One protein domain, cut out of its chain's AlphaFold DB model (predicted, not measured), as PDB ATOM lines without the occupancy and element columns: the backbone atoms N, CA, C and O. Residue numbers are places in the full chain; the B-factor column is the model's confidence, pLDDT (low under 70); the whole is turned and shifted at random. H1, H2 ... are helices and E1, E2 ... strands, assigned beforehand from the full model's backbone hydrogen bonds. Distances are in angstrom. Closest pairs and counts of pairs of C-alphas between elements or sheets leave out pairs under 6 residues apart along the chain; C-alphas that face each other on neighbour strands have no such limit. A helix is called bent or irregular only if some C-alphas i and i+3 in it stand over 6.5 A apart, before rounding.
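This is residues 36 to 170 of the 171 residues of an uncharacterized protein of Rhizobium grahamii (UniProt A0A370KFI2). Two small antiparallel sheets stand at the two limbs of an arch, joined by three tight crossing links, E1 to E2, E3 to E4 and E6 to E7. H3 lies over the E6 and E5 part of one face of the four-stranded sheet, with H1 beyond it at the far end; H2 packs on the three-stranded sheet, and part of the long link of residues 63 to 89 runs through the space between the limbs. The 135 printed residues have three named helices and seven named strands, in the order H1 E1 E2 H2 E3 E4 H3 E5 E6 E7, and the class is mixed, helices and strands. The sheets run E1 E4 E6 E5 and E2 E3 E7. The whole is compact, with a radius of gyration of the C-alphas of 14.7 A, and spans 47 by 33 by 20 A.

H1, residues 36 to 43, begins at C-alpha 36 (-44.321, -30.447, 41.874). E1 is residues 50 to 54 and E2 residues 59 to 62. H2, residues 90 to 100, is 14.4 A long and irregular: C-alphas 96 and 99 are 8.7 A apart. E3, residues 102 to 108, measures 20.0 A, and E4 is residues 112 to 116. H3, residues 129 to 138, measures 14.4 A. E5, residues 142 to 148, and E6, residues 151 to 157, measure 19.3 A and 19.6 A. E7, residues 162 to 169, measures 20.4 A, bends by 55 degrees at residue 165 and ends at C-alpha 169 (-16.649, 7.312, 32.948).

The sheet E1 E4 E6 E5 is strongly twisted. N 52 and O 114 join E1 to E4 at 3.1 A, N 115 and O 156 join E4 to E6 at 2.9 A, and N 146 and O 153 join the hairpin E5 and E6 at 2.9 A, each within hydrogen-bond range. H3 is on this sheet at a height of 9.2 A, over E6 and E5 and along the strands; its closest C-alphas to E5 are Ala 136 and Asp 142, 6.3 A apart. E4, H3 and E5 form a split strand-helix-strand unit, two strands running the same way with E6 between them, and its crossover is right-handed. H1 touches H3, closest at the C-alphas of Leu 40 and Ala 131, 6.8 A, at a steep tilt of 47 degrees, opposite ways. In the other sheet, N 60 and O 106 of E2 and E3 are 2.9 A apart, and N 105 and O 166 of E3 and E7 2.8 A. H2 is on it, making two layers, a helix on one face of a sheet; the C-alphas of Ala 97 and Tyr 103, the closest of H2 and E3, are 6.3 A apart. In H1 and H3 every O i to N i+4 pair is within hydrogen-bond range; H2 has 3 of 7, and 5 of 8 O i to N i+3 pairs.

The C-alphas of Glu 36 and Phe 170, the two farthest apart, are 48.5 A apart. The printed part has no cut. The long links are E2 to H2 and E4 to H3. The mean pLDDT of the printed part is 80.0; residues 70 to 84, 118, 120 and 143 to 148 are under 70.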
ATOM      1  N   GLU A  36     -43.725 -31.763  42.137       85.62
ATOM      2  CA  GLU A  36     -44.321 -30.447  41.874       85.62
ATOM      3  C   GLU A  36     -43.306 -29.402  41.374       85.62
ATOM      4  O   GLU A  36     -43.616 -28.605  40.494       85.62
ATOM      5  N   MET A  37     -42.076 -29.396  41.901       84.44
ATOM      6  CA  MET A  37     -41.029 -28.464  41.463       84.44
ATOM      7  C   MET A  37     -40.429 -28.859  40.119       84.44
ATOM      8  O   MET A  37     -40.065 -27.984  39.338       84.44
ATOM      9  N   GLU A  38     -40.323 -30.159  39.852       86.94
ATOM     10  CA  GLU A  38     -39.944 -30.679  38.537       86.94
ATOM     11  C   GLU A  38     -40.957 -30.268  37.468       86.94
ATOM     12  O   GLU A  38     -40.570 -29.796  36.398       86.94
ATOM     13  N   GLU A  39     -42.243 -30.418  37.779       89.56
ATOM     14  CA  GLU A  39     -43.354 -30.034  36.910       89.56
ATOM     15  C   GLU A  39     -43.373 -28.518  36.681       89.56
ATOM     16  O   GLU A  39     -43.448 -28.081  35.532       89.56
ATOM     17  N   LEU A  40     -43.194 -27.716  37.737       89.19
ATOM     18  CA  LEU A  40     -43.092 -26.258  37.632       89.19
ATOM     19  C   LEU A  40     -41.874 -25.823  36.804       89.19
ATOM     20  O   LEU A  40     -41.971 -24.949  35.948       89.19
ATOM     21  N   ALA A  41     -40.712 -26.443  37.023       88.19
ATOM     22  CA  ALA A  41     -39.510 -26.170  36.242       88.19
ATOM     23  C   ALA A  41     -39.699 -26.527  34.759       88.19
ATOM     24  O   ALA A  41     -39.185 -25.831  33.879       88.19
ATOM     25  N   ALA A  42     -40.419 -27.612  34.469       87.81
ATOM     26  CA  ALA A  42     -40.734 -28.009  33.106       87.81
ATOM     27  C   ALA A  42     -41.724 -27.041  32.441       87.81
ATOM     28  O   ALA A  42     -41.511 -26.686  31.282       87.81
ATOM     29  N   SER A  43     -42.752 -26.575  33.162       88.38
ATOM     30  CA  SER A  43     -43.812 -25.734  32.594       88.38
ATOM     31  C   SER A  43     -43.316 -24.377  32.105       88.38
ATOM     32  O   SER A  43     -43.818 -23.888  31.103       88.38
ATOM     33  N   VAL A  44     -42.317 -23.794  32.776       86.31
ATOM     34  CA  VAL A  44     -41.749 -22.477  32.416       86.31
ATOM     35  C   VAL A  44     -40.391 -22.573  31.722       86.31
ATOM     36  O   VAL A  44     -39.647 -21.601  31.605       86.31
ATOM     37  N   GLY A  45     -40.005 -23.782  31.301       84.44
ATOM     38  CA  GLY A  45     -38.754 -24.011  30.591       84.44
ATOM     39  C   GLY A  45     -37.490 -23.680  31.394       84.44
ATOM     40  O   GLY A  45     -36.452 -23.430  30.785       84.44
ATOM     41  N   TRP A  46     -37.535 -23.733  32.729       86.00
ATOM     42  CA  TRP A  46     -36.405 -23.483  33.641       86.00
ATOM     43  C   TRP A  46     -35.169 -24.331  33.326       86.00
ATOM     44  O   TRP A  46     -34.038 -23.940  33.609       86.00
ATOM     45  N   LYS A  47     -35.363 -25.524  32.754       84.12
ATOM     46  CA  LYS A  47     -34.268 -26.426  32.362       84.12
ATOM     47  C   LYS A  47     -33.433 -25.891  31.189       84.12
ATOM     48  O   LYS A  47     -32.325 -26.374  31.008       84.12
ATOM     49  N   ARG A  48     -33.934 -24.901  30.439       81.38
ATOM     50  CA  ARG A  48     -33.237 -24.272  29.303       81.38
ATOM     51  C   ARG A  48     -32.204 -23.221  29.722       81.38
ATOM     52  O   ARG A  48     -31.395 -22.823  28.901       81.38
ATOM     53  N   LYS A  49     -32.212 -22.785  30.988       83.56
ATOM     54  CA  LYS A  49     -31.236 -21.806  31.483       83.56
ATOM     55  C   LYS A  49     -29.824 -22.382  31.487       83.56
ATOM     56  O   LYS A  49     -29.608 -23.530  31.890       83.56
ATOM     57  N   LYS A  50     -28.855 -21.538  31.168       80.81
ATOM     58  CA  LYS A  50     -27.446 -21.822  31.393       80.81
ATOM     59  C   LYS A  50     -27.111 -21.567  32.858       80.81
ATOM     60  O   LYS A  50     -27.426 -20.505  33.392       80.81
ATOM     61  N   MET A  51     -26.497 -22.553  33.509       84.75
ATOM     62  CA  MET A  51     -25.982 -22.405  34.868       84.75
ATOM     63  C   MET A  51     -24.471 -22.261  34.831       84.75
ATOM     64  O   MET A  51     -23.786 -23.118  34.279       84.75
ATOM     65  N   GLU A  52     -23.965 -21.211  35.464       85.00
ATOM     66  CA  GLU A  52     -22.533 -20.951  35.582       85.00
ATOM     67  C   GLU A  52     -22.161 -20.666  37.035       85.00
ATOM     68  O   GLU A  52     -22.992 -20.225  37.835       85.00
ATOM     69  N   GLU A  53     -20.906 -20.927  37.385       88.69
ATOM     70  CA  GLU A  53     -20.335 -20.546  38.670       88.69
ATOM     71  C   GLU A  53     -19.050 -19.765  38.424       88.69
ATOM     72  O   GLU A  53     -18.142 -20.241  37.742       88.69
ATOM     73  N   LEU A  54     -18.990 -18.554  38.970       87.69
ATOM     74  CA  LEU A  54     -17.843 -17.668  38.848       87.69
ATOM     75  C   LEU A  54     -17.080 -17.615  40.170       87.69
ATOM     76  O   LEU A  54     -17.703 -17.563  41.237       87.69
ATOM     77  N   PRO A  55     -15.738 -17.615  40.132       94.00
ATOM     78  CA  PRO A  55     -14.944 -17.543  41.345       94.00
ATOM     79  C   PRO A  55     -15.071 -16.168  42.011       94.00
ATOM     80  O   PRO A  55     -15.336 -15.152  41.362       94.00
ATOM     81  N   ALA A  56     -14.839 -16.135  43.325       95.62
ATOM     82  CA  ALA A  56     -14.662 -14.879  44.048       95.62
ATOM     83  C   ALA A  56     -13.504 -14.060  43.447       95.62
ATOM     84  O   ALA A  56     -12.516 -14.626  42.979       95.62
ATOM     85  N   GLY A  57     -13.630 -12.738  43.473       95.44
ATOM     86  CA  GLY A  57     -12.696 -11.796  42.861       95.44
ATOM     87  C   GLY A  57     -12.927 -11.565  41.366       95.44
ATOM     88  O   GLY A  57     -12.234 -10.745  40.769       95.44
ATOM     89  N   THR A  58     -13.890 -12.255  40.741       93.81
ATOM     90  CA  THR A  58     -14.232 -11.983  39.338       93.81
ATOM     91  C   THR A  58     -14.909 -10.622  39.235       93.81
ATOM     92  O   THR A  58     -15.828 -10.329  40.006       93.81
ATOM     93  N   LYS A  59     -14.452  -9.804  38.281       92.50
ATOM     94  CA  LYS A  59     -14.931  -8.442  38.067       92.50
ATOM     95  C   LYS A  59     -15.668  -8.293  36.749       92.50
ATOM     96  O   LYS A  59     -15.230  -8.810  35.718       92.50
ATOM     97  N   PHE A  60     -16.749  -7.529  36.796       88.19
ATOM     98  CA  PHE A  60     -17.619  -7.266  35.660       88.19
ATOM     99  C   PHE A  60     -17.956  -5.788  35.581       88.19
ATOM    100  O   PHE A  60     -17.891  -5.077  36.582       88.19
ATOM    101  N   ASN A  61     -18.363  -5.336  34.406       86.69
ATOM    102  CA  ASN A  61     -18.950  -4.016  34.258       86.69
ATOM    103  C   ASN A  61     -20.449  -4.059  34.594       86.69
ATOM    104  O   ASN A  61     -21.118  -5.066  34.429       86.69
ATOM    105  N   HIS A  62     -20.998  -2.952  35.081       83.12
ATOM    106  CA  HIS A  62     -22.428  -2.734  35.259       83.12
ATOM    107  C   HIS A  62     -22.757  -1.317  34.806       83.12
ATOM    108  O   HIS A  62     -22.203  -0.352  35.323       83.12
ATOM    109  N   ALA A  63     -23.678  -1.171  33.862       81.12
ATOM    110  CA  ALA A  63     -24.101   0.133  33.371       81.12
ATOM    111  C   ALA A  63     -25.623   0.190  33.246       81.12
ATOM    112  O   ALA A  63     -26.265  -0.795  32.876       81.12
ATOM    113  N   ASN A  64     -26.189   1.364  33.508       77.38
ATOM    114  CA  ASN A  64     -27.574   1.686  33.188       77.38
ATOM    115  C   ASN A  64     -27.697   3.156  32.766       77.38
ATOM    116  O   ASN A  64     -26.782   3.965  32.962       77.38
ATOM    117  N   ARG A  65     -28.852   3.491  32.182       77.00
ATOM    118  CA  ARG A  65     -29.139   4.828  31.641       77.00
ATOM    119  C   ARG A  65     -29.184   5.929  32.696       77.00
ATOM    120  O   ARG A  65     -28.996   7.090  32.342       77.00
ATOM    121  N   ASP A  66     -29.402   5.561  33.952       79.06
ATOM    122  CA  ASP A  66     -29.499   6.489  35.078       79.06
ATOM    123  C   ASP A  66     -28.134   6.733  35.744       79.06
ATOM    124  O   ASP A  66     -27.971   7.687  36.500       79.06
ATOM    125  N   GLY A  67     -27.129   5.899  35.447       79.81
ATOM    126  CA  GLY A  67     -25.790   5.991  36.029       79.81
ATOM    127  C   GLY A  67     -25.753   5.678  37.523       79.81
ATOM    128  O   GLY A  67     -24.884   6.190  38.225       79.81
ATOM    129  N   VAL A  68     -26.696   4.877  38.026       81.25
ATOM    130  CA  VAL A  68     -26.813   4.551  39.455       81.25
ATOM    131  C   VAL A  68     -26.419   3.110  39.737       81.25
ATOM    132  O   VAL A  68     -26.667   2.218  38.933       81.25
ATOM    133  N   TRP A  69     -25.826   2.855  40.900       80.06
ATOM    134  CA  TRP A  69     -25.667   1.486  41.369       80.06
ATOM    135  C   TRP A  69     -27.030   0.910  41.764       80.06
ATOM    136  O   TRP A  69     -27.802   1.551  42.476       80.06
ATOM    137  N   GLY A  70     -27.291  -0.327  41.348       65.56
ATOM    138  CA  GLY A  70     -28.567  -0.989  41.571       65.56
ATOM    139  C   GLY A  70     -29.526  -0.696  40.424       65.56
ATOM    140  O   GLY A  70     -29.968   0.426  40.212       65.56
ATOM    141  N   GLY A  71     -29.859  -1.735  39.671       54.97
ATOM    142  CA  GLY A  71     -30.758  -1.631  38.535       54.97
ATOM    143  C   GLY A  71     -31.219  -3.004  38.085       54.97
ATOM    144  O   GLY A  71     -30.830  -4.026  38.655       54.97
ATOM    145  N   SER A  72     -32.079  -3.020  37.079       49.06
ATOM    146  CA  SER A  72     -32.276  -4.176  36.218       49.06
ATOM    147  C   SER A  72     -31.138  -4.256  35.205       49.06
ATOM    148  O   SER A  72     -30.471  -3.268  34.908       49.06
ATOM    149  N   GLY A  73     -30.895  -5.413  34.617       52.34
ATOM    150  CA  GLY A  73     -30.247  -5.419  33.321       52.34
ATOM    151  C   GLY A  73     -30.283  -6.781  32.687       52.34
ATOM    152  O   GLY A  73     -30.942  -7.705  33.159       52.34
ATOM    153  N   GLN A  74     -29.702  -6.776  31.505       56.69
ATOM    154  CA  GLN A  74     -30.276  -7.465  30.375       56.69
ATOM    155  C   GLN A  74     -29.502  -8.750  30.089       56.69
ATOM    156  O   GLN A  74     -28.272  -8.745  30.182       56.69
ATOM    157  N   SER A  75     -30.212  -9.833  29.758       57.31
ATOM    158  CA  SER A  75     -29.593 -11.049  29.232       57.31
ATOM    159  C   SER A  75     -29.356 -10.924  27.731       57.31
ATOM    160  O   SER A  75     -30.013 -10.168  27.026       57.31
ATOM    161  N   GLY A  76     -28.325 -11.600  27.242       51.78
ATOM    162  CA  GLY A  76     -27.641 -11.156  26.041       51.78
ATOM    163  C   GLY A  76     -28.206 -11.595  24.690       51.78
ATOM    164  O   GLY A  76     -27.445 -11.740  23.735       51.78
ATOM    165  N   TYR A  77     -29.512 -11.830  24.568       52.19
ATOM    166  CA  TYR A  77     -30.081 -12.469  23.372       52.19
ATOM    167  C   TYR A  77     -29.780 -11.715  22.047       52.19
ATOM    168  O   TYR A  77     -29.727 -12.333  20.982       52.19
ATOM    169  N   LYS A  78     -29.490 -10.404  22.073       48.50
ATOM    170  CA  LYS A  78     -28.974  -9.646  20.904       48.50
ATOM    171  C   LYS A  78     -27.643  -8.909  21.130       48.50
ATOM    172  O   LYS A  78     -27.311  -7.995  20.377       48.50
ATOM    173  N   GLY A  79     -26.872  -9.307  22.134       48.97
ATOM    174  CA  GLY A  79     -25.569  -8.728  22.488       48.97
ATOM    175  C   GLY A  79     -25.214  -9.081  23.926       48.97
ATOM    176  O   GLY A  79     -26.119  -9.345  24.688       48.97
ATOM    177  N   GLU A  80     -23.943  -9.119  24.317       46.59
ATOM    178  CA  GLU A  80     -23.535  -9.690  25.611       46.59
ATOM    179  C   GLU A  80     -24.289  -9.121  26.830       46.59
ATOM    180  O   GLU A  80     -24.563  -7.923  26.933       46.59
ATOM    181  N   ALA A  81     -24.623 -10.008  27.770       53.62
ATOM    182  CA  ALA A  81     -25.255  -9.666  29.034       53.62
ATOM    183  C   ALA A  81     -24.337  -8.758  29.864       53.62
ATOM    184  O   ALA A  81     -23.419  -9.236  30.532       53.62
ATOM    185  N   ILE A  82     -24.592  -7.449  29.864       55.62
ATOM    186  CA  ILE A  82     -23.676  -6.485  30.493       55.62
ATOM    187  C   ILE A  82     -23.522  -6.683  31.985       55.62
ATOM    188  O   ILE A  82     -22.478  -6.332  32.500       55.62
ATOM    189  N   TRP A  83     -24.478  -7.308  32.676       60.81
ATOM    190  CA  TRP A  83     -24.296  -7.639  34.096       60.81
ATOM    191  C   TRP A  83     -23.035  -8.443  34.392       60.81
ATOM    192  O   TRP A  83     -22.628  -8.501  35.549       60.81
ATOM    193  N   MET A  84     -22.454  -9.090  33.381       64.56
ATOM    194  CA  MET A  84     -21.317  -9.984  33.544       64.56
ATOM    195  C   MET A  84     -20.292  -9.851  32.422       64.56
ATOM    196  O   MET A  84     -19.483 -10.759  32.226       64.56
ATOM    197  N   THR A  85     -20.293  -8.741  31.679       76.62
ATOM    198  CA  THR A  85     -19.180  -8.494  30.761       76.62
ATOM    199  C   THR A  85     -17.933  -8.233  31.582       76.62
ATOM    200  O   THR A  85     -17.987  -7.563  32.614       76.62
ATOM    201  N   SER A  86     -16.807  -8.796  31.150       83.50
ATOM    202  CA  SER A  86     -15.515  -8.591  31.809       83.50
ATOM    203  C   SER A  86     -15.271  -7.104  32.061       83.50
ATOM    204  O   SER A  86     -15.601  -6.276  31.212       83.50
ATOM    205  N   GLU A  87     -14.632  -6.754  33.181       89.25
ATOM    206  CA  GLU A  87     -14.262  -5.358  33.472       89.25
ATOM    207  C   GLU A  87     -13.438  -4.698  32.348       89.25
ATOM    208  O   GLU A  87     -13.422  -3.474  32.208       89.25
ATOM    209  N   ASN A  88     -12.780  -5.517  31.522       86.69
ATOM    210  CA  ASN A  88     -11.961  -5.086  30.394       86.69
ATOM    211  C   ASN A  88     -12.766  -4.831  29.106       86.69
ATOM    212  O   ASN A  88     -12.239  -4.215  28.180       86.69
ATOM    213  N   ASP A  89     -14.028  -5.268  29.027       83.44
ATOM    214  CA  ASP A  89     -14.911  -4.958  27.901       83.44
ATOM    215  C   ASP A  89     -15.738  -3.695  28.181       83.44
ATOM    216  O   ASP A  89     -16.895  -3.719  28.617       83.44
ATOM    217  N   VAL A  90     -15.100  -2.555  27.925       84.56
ATOM    218  CA  VAL A  90     -15.698  -1.224  28.087       84.56
ATOM    219  C   VAL A  90     -16.741  -0.931  27.001       84.56
ATOM    220  O   VAL A  90     -17.672  -0.152  27.222       84.56
ATOM    221  N   ASN A  91     -16.618  -1.544  25.819       80.75
ATOM    222  CA  ASN A  91     -17.508  -1.254  24.696       80.75
ATOM    223  C   ASN A  91     -18.922  -1.753  24.961       80.75
ATOM    224  O   ASN A  91     -19.878  -1.048  24.628       80.75
ATOM    225  N   ALA A  92     -19.052  -2.911  25.609       73.38
ATOM    226  CA  ALA A  92     -20.344  -3.382  26.068       73.38
ATOM    227  C   ALA A  92     -20.990  -2.340  26.998       73.38
ATOM    228  O   ALA A  92     -22.056  -1.809  26.679       73.38
ATOM    229  N   ALA A  93     -20.306  -1.946  28.082       78.69
ATOM    230  CA  ALA A  93     -20.814  -0.979  29.063       78.69
ATOM    231  C   ALA A  93     -21.268   0.349  28.424       78.69
ATOM    232  O   ALA A  93     -22.307   0.905  28.797       78.69
ATOM    233  N   ARG A  94     -20.532   0.828  27.411       80.69
ATOM    234  CA  ARG A  94     -20.832   2.071  26.683       80.69
ATOM    235  C   ARG A  94     -22.203   2.055  26.012       80.69
ATOM    236  O   ARG A  94     -22.899   3.067  26.038       80.69
ATOM    237  N   GLY A  95     -22.618   0.919  25.453       74.56
ATOM    238  CA  GLY A  95     -23.921   0.793  24.792       74.56
ATOM    239  C   GLY A  95     -25.112   1.030  25.729       74.56
ATOM    240  O   GLY A  95     -26.157   1.502  25.285       74.56
ATOM    241  N   TYR A  96     -24.953   0.749  27.027       72.06
ATOM    242  CA  TYR A  96     -26.054   0.748  27.996       72.06
ATOM    243  C   TYR A  96     -26.018   1.888  29.000       72.06
ATOM    244  O   TYR A  96     -27.075   2.283  29.498       72.06
ATOM    245  N   ALA A  97     -24.843   2.459  29.259       78.88
ATOM    246  CA  ALA A  97     -24.745   3.709  29.999       78.88
ATOM    247  C   ALA A  97     -25.597   4.812  29.349       78.88
ATOM    248  O   ALA A  97     -26.163   5.660  30.035       78.88
ATOM    249  N   GLY A  98     -25.764   4.774  28.021       75.06
ATOM    250  CA  GLY A  98     -26.616   5.716  27.305       75.06
ATOM    251  C   GLY A  98     -26.217   7.158  27.623       75.06
ATOM    252  O   GLY A  98     -25.059   7.532  27.468       75.06
ATOM    253  N   SER A  99     -27.171   7.962  28.097       76.06
ATOM    254  CA  SER A  99     -26.935   9.359  28.481       76.06
ATOM    255  C   SER A  99     -26.188   9.547  29.802       76.06
ATOM    256  O   SER A  99     -25.739  10.661  30.055       76.06
ATOM    257  N   SER A 100     -26.055   8.520  30.653       84.19
ATOM    258  CA  SER A 100     -25.356   8.676  31.936       84.19
ATOM    259  C   SER A 100     -23.855   8.877  31.757       84.19
ATOM    260  O   SER A 100     -23.224   9.536  32.580       84.19
ATOM    261  N   GLY A 101     -23.278   8.300  30.694       86.88
ATOM    262  CA  GLY A 101     -21.837   8.315  30.449       86.88
ATOM    263  C   GLY A 101     -21.017   7.599  31.529       86.88
ATOM    264  O   GLY A 101     -19.806   7.800  31.595       86.88
ATOM    265  N   LYS A 102     -21.661   6.783  32.375       88.62
ATOM    266  CA  LYS A 102     -21.051   6.152  33.548       88.62
ATOM    267  C   LYS A 102     -21.355   4.665  33.632       88.62
ATOM    268  O   LYS A 102     -22.403   4.198  33.185       88.62
ATOM    269  N   TYR A 103     -20.441   3.936  34.257       88.06
ATOM    270  CA  TYR A 103     -20.598   2.530  34.598       88.06
ATOM    271  C   TYR A 103     -19.834   2.203  35.880       88.06
ATOM    272  O   TYR A 103     -18.981   2.960  36.335       88.06
ATOM    273  N   PHE A 104     -20.152   1.063  36.471       89.19
ATOM    274  CA  PHE A 104     -19.543   0.550  37.682       89.19
ATOM    275  C   PHE A 104     -18.751  -0.703  37.351       89.19
ATOM    276  O   PHE A 104     -19.204  -1.526  36.561       89.19
ATOM    277  N   VAL A 105     -17.609  -0.884  37.999       91.31
ATOM    278  CA  VAL A 105     -17.001  -2.205  38.117       91.31
ATOM    279  C   VAL A 105     -17.578  -2.862  39.353       91.31
ATOM    280  O   VAL A 105     -17.544  -2.289  40.443       91.31
ATOM    281  N   ILE A 106     -18.113  -4.060  39.179       89.50
ATOM    282  CA  ILE A 106     -18.645  -4.899  40.243       89.50
ATOM    283  C   ILE A 106     -17.740  -6.105  40.442       89.50
ATOM    284  O   ILE A 106     -17.195  -6.644  39.485       89.50
ATOM    285  N   GLU A 107     -17.597  -6.549  41.683       92.62
ATOM    286  CA  GLU A 107     -16.782  -7.710  42.028       92.62
ATOM    287  C   GLU A 107     -17.611  -8.752  42.776       92.62
ATOM    288  O   GLU A 107     -18.325  -8.427  43.732       92.62
ATOM    289  N   ALA A 108     -17.474 -10.016  42.375       92.38
ATOM    290  CA  ALA A 108     -17.984 -11.158  43.120       92.38
ATOM    291  C   ALA A 108     -17.179 -11.347  44.415       92.38
ATOM    292  O   ALA A 108     -16.085 -11.901  44.416       92.38
ATOM    293  N   GLN A 109     -17.733 -10.934  45.551       94.81
ATOM    294  CA  GLN A 109     -17.110 -11.052  46.877       94.81
ATOM    295  C   GLN A 109     -17.011 -12.510  47.361       94.81
ATOM    296  O   GLN A 109     -16.262 -12.836  48.282       94.81
ATOM    297  N   LYS A 110     -17.809 -13.400  46.766       94.19
ATOM    298  CA  LYS A 110     -17.879 -14.844  47.030       94.19
ATOM    299  C   LYS A 110     -18.150 -15.578  45.711       94.19
ATOM    300  O   LYS A 110     -18.601 -14.925  44.772       94.19
ATOM    301  N   PRO A 111     -17.963 -16.913  45.642       93.62
ATOM    302  CA  PRO A 111     -18.378 -17.683  44.475       93.62
ATOM    303  C   PRO A 111     -19.838 -17.397  44.105       93.62
ATOM    304  O   PRO A 111     -20.749 -17.484  44.949       93.62
ATOM    305  N   LEU A 112     -20.039 -17.000  42.852       87.44
ATOM    306  CA  LEU A 112     -21.294 -16.471  42.344       87.44
ATOM    307  C   LEU A 112     -21.915 -17.479  41.385       87.44
ATOM    308  O   LEU A 112     -21.356 -17.778  40.336       87.44
ATOM    309  N   LYS A 113     -23.087 -17.991  41.754       87.69
ATOM    310  CA  LYS A 113     -23.884 -18.857  40.891       87.69
ATOM    311  C   LYS A 113     -24.806 -18.001  40.038       87.69
ATOM    312  O   LYS A 113     -25.465 -17.107  40.568       87.69
ATOM    313  N   LEU A 114     -24.874 -18.325  38.758       82.81
ATOM    314  CA  LEU A 114     -25.617 -17.587  37.754       82.81
ATOM    315  C   LEU A 114     -26.604 -18.512  37.064       82.81
ATOM    316  O   LEU A 114     -26.267 -19.650  36.740       82.81
ATOM    317  N   ALA A 115     -27.801 -17.999  36.816       82.38
ATOM    318  CA  ALA A 115     -28.744 -18.566  35.870       82.38
ATOM    319  C   ALA A 115     -29.005 -17.544  34.769       82.38
ATOM    320  O   ALA A 115     -29.481 -16.446  35.057       82.38
ATOM    321  N   VAL A 116     -28.716 -17.913  33.527       77.44
ATOM    322  CA  VAL A 116     -28.831 -17.020  32.373       77.44
ATOM    323  C   VAL A 116     -29.794 -17.619  31.356       77.44
ATOM    324  O   VAL A 116     -29.694 -18.803  31.030       77.44
ATOM    325  N   MET A 117     -30.717 -16.796  30.861       76.31
ATOM    326  CA  MET A 117     -31.507 -17.080  29.662       76.31
ATOM    327  C   MET A 117     -30.987 -16.215  28.515       76.31
ATOM    328  O   MET A 117     -31.362 -15.051  28.399       76.31
ATOM    329  N   ASP A 118     -30.067 -16.746  27.717       68.62
ATOM    330  CA  ASP A 118     -29.399 -16.035  26.617       68.62
ATOM    331  C   ASP A 118     -29.742 -16.593  25.224       68.62
ATOM    332  O   ASP A 118     -29.315 -16.034  24.214       68.62
ATOM    333  N   GLU A 119     -30.562 -17.643  25.140       70.62
ATOM    334  CA  GLU A 119     -30.963 -18.253  23.872       70.62
ATOM    335  C   GLU A 119     -32.252 -17.641  23.293       70.62
ATOM    336  O   GLU A 119     -33.183 -17.241  24.001       70.62
ATOM    337  N   GLN A 120     -32.366 -17.621  21.965       68.62
ATOM    338  CA  GLN A 120     -33.589 -17.191  21.287       68.62
ATOM    339  C   GLN A 120     -34.799 -18.042  21.701       68.62
ATOM    340  O   GLN A 120     -34.766 -19.264  21.584       68.62
ATOM    341  N   GLY A 121     -35.898 -17.404  22.117       70.62
ATOM    342  CA  GLY A 121     -37.112 -18.114  22.546       70.62
ATOM    343  C   GLY A 121     -37.057 -18.616  23.994       70.62
ATOM    344  O   GLY A 121     -37.896 -19.430  24.395       70.62
ATOM    345  N   THR A 122     -36.064 -18.165  24.768       73.56
ATOM    346  CA  THR A 122     -35.940 -18.423  26.213       73.56
ATOM    347  C   THR A 122     -36.339 -17.232  27.081       73.56
ATOM    348  O   THR A 122     -36.067 -17.227  28.280       73.56
ATOM    349  N   GLN A 123     -37.010 -16.235  26.497       79.00
ATOM    350  CA  GLN A 123     -37.603 -15.142  27.260       79.00
ATOM    351  C   GLN A 123     -38.610 -15.678  28.282       79.00
ATOM    352  O   GLN A 123     -39.218 -16.729  28.078       79.00
ATOM    353  N   VAL A 124     -38.770 -14.935  29.372       80.81
ATOM    354  CA  VAL A 124     -39.774 -15.206  30.399       80.81
ATOM    355  C   VAL A 124     -40.977 -14.318  30.128       80.81
ATOM    356  O   VAL A 124     -40.831 -13.099  30.043       80.81
ATOM    357  N   GLU A 125     -42.157 -14.903  29.986       85.44
ATOM    358  CA  GLU A 125     -43.394 -14.148  29.789       85.44
ATOM    359  C   GLU A 125     -43.949 -13.619  31.133       85.44
ATOM    360  O   GLU A 125     -43.612 -14.139  32.206       85.44
ATOM    361  N   PRO A 126     -44.780 -12.557  31.140       85.69
ATOM    362  CA  PRO A 126     -45.274 -11.948  32.379       85.69
ATOM    363  C   PRO A 126     -46.013 -12.895  33.329       85.69
ATOM    364  O   PRO A 126     -45.889 -12.760  34.547       85.69
ATOM    365  N   ASP A 127     -46.760 -13.853  32.792       86.81
ATOM    366  CA  ASP A 127     -47.486 -14.876  33.546       86.81
ATOM    367  C   ASP A 127     -46.569 -15.968  34.124       86.81
ATOM    368  O   ASP A 127     -46.919 -16.616  35.111       86.81
ATOM    369  N   GLU A 128     -45.353 -16.116  33.595       87.06
ATOM    370  CA  GLU A 128     -44.354 -17.077  34.069       87.06
ATOM    371  C   GLU A 128     -43.491 -16.531  35.223       87.06
ATOM    372  O   GLU A 128     -42.848 -17.303  35.944       87.06
ATOM    373  N   LEU A 129     -43.488 -15.209  35.447       84.25
ATOM    374  CA  LEU A 129     -42.615 -14.542  36.426       84.25
ATOM    375  C   LEU A 129     -42.734 -15.107  37.847       84.25
ATOM    376  O   LEU A 129     -41.728 -15.240  38.546       84.25
ATOM    377  N   GLY A 130     -43.948 -15.443  38.295       86.56
ATOM    378  CA  GLY A 130     -44.173 -15.979  39.642       86.56
ATOM    379  C   GLY A 130     -43.531 -17.357  39.845       86.56
ATOM    380  O   GLY A 130     -42.895 -17.618  40.872       86.56
ATOM    381  N   ALA A 131     -43.638 -18.225  38.839       88.56
ATOM    382  CA  ALA A 131     -43.004 -19.538  38.836       88.56
ATOM    383  C   ALA A 131     -41.474 -19.412  38.792       88.56
ATOM    384  O   ALA A 131     -40.773 -20.064  39.569       88.56
ATOM    385  N   TRP A 132     -40.961 -18.510  37.954       86.75
ATOM    386  CA  TRP A 132     -39.535 -18.197  37.871       86.75
ATOM    387  C   TRP A 132     -38.961 -17.674  39.185       86.75
ATOM    388  O   TRP A 132     -37.919 -18.155  39.623       86.75
ATOM    389  N   ALA A 133     -39.647 -16.745  39.854       85.62
ATOM    390  CA  ALA A 133     -39.223 -16.234  41.155       85.62
ATOM    391  C   ALA A 133     -39.174 -17.346  42.216       85.62
ATOM    392  O   ALA A 133     -38.211 -17.438  42.979       85.62
ATOM    393  N   THR A 134     -40.175 -18.232  42.223       88.44
ATOM    394  CA  THR A 134     -40.233 -19.386  43.135       88.44
ATOM    395  C   THR A 134     -39.056 -20.338  42.909       88.44
ATOM    396  O   THR A 134     -38.400 -20.777  43.857       88.44
ATOM    397  N   LEU A 135     -38.749 -20.632  41.644       88.25
ATOM    398  CA  LEU A 135     -37.603 -21.455  41.265       88.25
ATOM    399  C   LEU A 135     -36.281 -20.772  41.642       88.25
ATOM    400  O   LEU A 135     -35.441 -21.405  42.273       88.25
ATOM    401  N   ALA A 136     -36.109 -19.485  41.343       86.81
ATOM    402  CA  ALA A 136     -34.908 -18.719  41.677       86.81
ATOM    403  C   ALA A 136     -34.574 -18.779  43.175       86.81
ATOM    404  O   ALA A 136     -33.469 -19.187  43.546       86.81
ATOM    405  N   GLN A 137     -35.557 -18.479  44.031       86.38
ATOM    406  CA  GLN A 137     -35.391 -18.493  45.487       86.38
ATOM    407  C   GLN A 137     -34.922 -19.855  46.002       86.38
ATOM    408  O   GLN A 137     -34.019 -19.930  46.836       86.38
ATOM    409  N   ARG A 138     -35.475 -20.952  45.469       85.06
ATOM    410  CA  ARG A 138     -35.086 -22.309  45.878       85.06
ATOM    411  C   ARG A 138     -33.637 -22.647  45.531       85.06
ATOM    412  O   ARG A 138     -33.018 -23.465  46.205       85.06
ATOM    413  N   TYR A 139     -33.089 -22.013  44.500       80.81
ATOM    414  CA  TYR A 139     -31.694 -22.171  44.096       80.81
ATOM    415  C   TYR A 139     -30.756 -21.163  44.785       80.81
ATOM    416  O   TYR A 139     -29.566 -21.143  44.467       80.81
ATOM    417  N   GLY A 140     -31.268 -20.359  45.727       84.19
ATOM    418  CA  GLY A 140     -30.514 -19.300  46.398       84.19
ATOM    419  C   GLY A 140     -30.112 -18.173  45.448       84.19
ATOM    420  O   GLY A 140     -29.064 -17.561  45.637       84.19
ATOM    421  N   LEU A 141     -30.895 -17.958  44.389       83.94
ATOM    422  CA  LEU A 141     -30.679 -16.906  43.405       83.94
ATOM    423  C   LEU A 141     -31.683 -15.779  43.652       83.94
ATOM    424  O   LEU A 141     -32.847 -16.036  43.963       83.94
ATOM    425  N   ASP A 142     -31.230 -14.544  43.477       78.00
ATOM    426  CA  ASP A 142     -32.098 -13.375  43.375       78.00
ATOM    427  C   ASP A 142     -32.285 -13.014  41.895       78.00
ATOM    428  O   ASP A 142     -31.504 -13.419  41.032       78.00
ATOM    429  N   GLY A 143     -33.358 -12.297  41.587       64.94
ATOM    430  CA  GLY A 143     -33.720 -11.946  40.230       64.94
ATOM    431  C   GLY A 143     -33.256 -10.564  39.817       64.94
ATOM    432  O   GLY A 143     -33.476  -9.567  40.507       64.94
ATOM    433  N   VAL A 144     -32.691 -10.478  38.620       60.31
ATOM    434  CA  VAL A 144     -32.655  -9.246  37.843       60.31
ATOM    435  C   VAL A 144     -33.418  -9.505  36.546       60.31
ATOM    436  O   VAL A 144     -33.091 -10.427  35.802       60.31
ATOM    437  N   LYS A 145     -34.472  -8.721  36.295       64.81
ATOM    438  CA  LYS A 145     -35.243  -8.782  35.046       64.81
ATOM    439  C   LYS A 145     -35.037  -7.502  34.259       64.81
ATOM    440  O   LYS A 145     -35.120  -6.430  34.853       64.81
ATOM    441  N   THR A 146     -34.859  -7.603  32.952       62.72
ATOM    442  CA  THR A 146     -35.041  -6.474  32.035       62.72
ATOM    443  C   THR A 146     -36.293  -6.690  31.217       62.72
ATOM    444  O   THR A 146     -36.540  -7.789  30.728       62.72
ATOM    445  N   GLU A 147     -37.091  -5.635  31.088       64.31
ATOM    446  CA  GLU A 147     -38.283  -5.650  30.247       64.31
ATOM    447  C   GLU A 147     -37.877  -5.507  28.781       64.31
ATOM    448  O   GLU A 147     -37.123  -4.599  28.421       64.31
ATOM    449  N   TYR A 148     -38.391  -6.393  27.933       65.44
ATOM    450  CA  TYR A 148     -38.166  -6.374  26.498       65.44
ATOM    451  C   TYR A 148     -39.495  -6.541  25.755       65.44
ATOM    452  O   TYR A 148     -39.965  -7.644  25.478       65.44
ATOM    453  N   GLY A 149     -40.126  -5.416  25.413       72.69
ATOM    454  CA  GLY A 149     -41.423  -5.427  24.738       72.69
ATOM    455  C   GLY A 149     -42.501  -6.075  25.610       72.69
ATOM    456  O   GLY A 149     -42.915  -5.481  26.600       72.69
ATOM    457  N   SER A 150     -42.965  -7.266  25.223       76.88
ATOM    458  CA  SER A 150     -43.982  -8.035  25.955       76.88
ATOM    459  C   SER A 150     -43.416  -9.115  26.882       76.88
ATOM    460  O   SER A 150     -44.202  -9.725  27.595       76.88
ATOM    461  N   SER A 151     -42.100  -9.346  26.884       74.94
ATOM    462  CA  SER A 151     -41.451 -10.413  27.655       74.94
ATOM    463  C   SER A 151     -40.226  -9.903  28.419       74.94
ATOM    464  O   SER A 151     -39.914  -8.709  28.410       74.94
ATOM    465  N   TYR A 152     -39.552 -10.797  29.142       75.50
ATOM    466  CA  TYR A 152     -38.419 -10.470  29.997       75.50
ATOM    467  C   TYR A 152     -37.176 -11.283  29.643       75.50
ATOM    468  O   TYR A 152     -37.224 -12.494  29.426       75.50
ATOM    469  N   GLU A 153     -36.042 -10.597  29.673       74.75
ATOM    470  CA  GLU A 153     -34.705 -11.179  29.665       74.75
ATOM    471  C   GLU A 153     -34.206 -11.244  31.111       74.75
ATOM    472  O   GLU A 153     -34.313 -10.266  31.862       74.75
ATOM    473  N   VAL A 154     -33.734 -12.419  31.533       74.00
ATOM    474  CA  VAL A 154     -33.533 -12.725  32.954       74.00
ATOM    475  C   VAL A 154     -32.129 -13.259  33.207       74.00
ATOM    476  O   VAL A 154     -31.681 -14.227  32.587       74.00
ATOM    477  N   ILE A 155     -31.461 -12.632  34.175       77.75
ATOM    478  CA  ILE A 155     -30.228 -13.119  34.792       77.75
ATOM    479  C   ILE A 155     -30.492 -13.203  36.290       77.75
ATOM    480  O   ILE A 155     -30.927 -12.230  36.909       77.75
ATOM    481  N   LEU A 156     -30.238 -14.366  36.881       81.44
ATOM    482  CA  LEU A 156     -30.433 -14.585  38.310       81.44
ATOM    483  C   LEU A 156     -29.102 -14.885  38.985       81.44
ATOM    484  O   LEU A 156     -28.355 -15.755  38.536       81.44
ATOM    485  N   PHE A 157     -28.841 -14.203  40.089       83.56
ATOM    486  CA  PHE A 157     -27.687 -14.420  40.951       83.56
ATOM    487  C   PHE A 157     -27.956 -13.811  42.324       83.56
ATOM    488  O   PHE A 157     -28.827 -12.961  42.486       83.56
ATOM    489  N   ASP A 158     -27.220 -14.243  43.338       86.19
ATOM    490  CA  ASP A 158     -27.342 -13.677  44.682       86.19
ATOM    491  C   ASP A 158     -26.677 -12.291  44.739       86.19
ATOM    492  O   ASP A 158     -25.449 -12.180  44.806       86.19
ATOM    493  N   ARG A 159     -27.490 -11.225  44.723       82.75
ATOM    494  CA  ARG A 159     -27.006  -9.835  44.763       82.75
ATOM    495  C   ARG A 159     -26.177  -9.520  46.008       82.75
ATOM    496  O   ARG A 159     -25.333  -8.634  45.950       82.75
ATOM    497  N   SER A 160     -26.363 -10.247  47.112       86.81
ATOM    498  CA  SER A 160     -25.576 -10.041  48.337       86.81
ATOM    499  C   SER A 160     -24.111 -10.472  48.195       86.81
ATOM    500  O   SER A 160     -23.279 -10.149  49.044       86.81
ATOM    501  N   LYS A 161     -23.781 -11.204  47.124       89.81
ATOM    502  CA  LYS A 161     -22.425 -11.678  46.827       89.81
ATOM    503  C   LYS A 161     -21.646 -10.761  45.893       89.81
ATOM    504  O   LYS A 161     -20.496 -11.079  45.602       89.81
ATOM    505  N   ILE A 162     -22.231  -9.660  45.432       88.62
ATOM    506  CA  ILE A 162     -21.544  -8.684  44.584       88.62
ATOM    507  C   ILE A 162     -21.523  -7.309  45.244       88.62
ATOM    508  O   ILE A 162     -22.414  -6.962  46.018       88.62
ATOM    509  N   ALA A 163     -20.506  -6.516  44.924       90.44
ATOM    510  CA  ALA A 163     -20.411  -5.128  45.356       90.44
ATOM    511  C   ALA A 163     -19.743  -4.273  44.272       90.44
ATOM    512  O   ALA A 163     -18.853  -4.779  43.582       90.44
ATOM    513  N   PRO A 164     -20.133  -2.993  44.116       91.12
ATOM    514  CA  PRO A 164     -19.381  -2.061  43.293       91.12
ATOM    515  C   PRO A 164     -18.022  -1.787  43.948       91.12
ATOM    516  O   PRO A 164     -17.943  -1.556  45.155       91.12
ATOM    517  N   VAL A 165     -16.960  -1.808  43.148       94.31
ATOM    518  CA  VAL A 165     -15.585  -1.511  43.583       94.31
ATOM    519  C   VAL A 165     -15.043  -0.227  42.964       94.31
ATOM    520  O   VAL A 165     -14.141   0.385  43.527       94.31
ATOM    521  N   GLU A 166     -15.604   0.206  41.834       93.75
ATOM    522  CA  GLU A 166     -15.185   1.421  41.139       93.75
ATOM    523  C   GLU A 166     -16.349   2.016  40.332       93.75
ATOM    524  O   GLU A 166     -17.136   1.273  39.750       93.75
ATOM    525  N   GLU A 167     -16.448   3.346  40.273       93.12
ATOM    526  CA  GLU A 167     -17.280   4.078  39.305       93.12
ATOM    527  C   GLU A 167     -16.355   4.660  38.232       93.12
ATOM    528  O   GLU A 167     -15.345   5.286  38.557       93.12
ATOM    529  N   ARG A 168     -16.694   4.462  36.957       91.88
ATOM    530  CA  ARG A 168     -15.901   4.892  35.803       91.88
ATOM    531  C   ARG A 168     -16.751   5.688  34.813       91.88
ATOM    532  O   ARG A 168     -17.954   5.461  34.671       91.88
ATOM    533  N   GLY A 169     -16.101   6.610  34.109       89.31
ATOM    534  CA  GLY A 169     -16.649   7.312  32.948       89.31
ATOM    535  C   GLY A 169     -16.129   6.728  31.634       89.31
ATOM    536  O   GLY A 169     -15.181   5.940  31.623       89.31
ATOM    537  N   PHE A 170     -16.753   7.113  30.522       84.12
ATOM    538  CA  PHE A 170     -16.174   6.910  29.192       84.12
ATOM    539  C   PHE A 170     -15.414   8.177  28.803       84.12
ATOM    540  O   PHE A 170     -16.041   9.144  28.373       84.12
TER     541      PHE A 170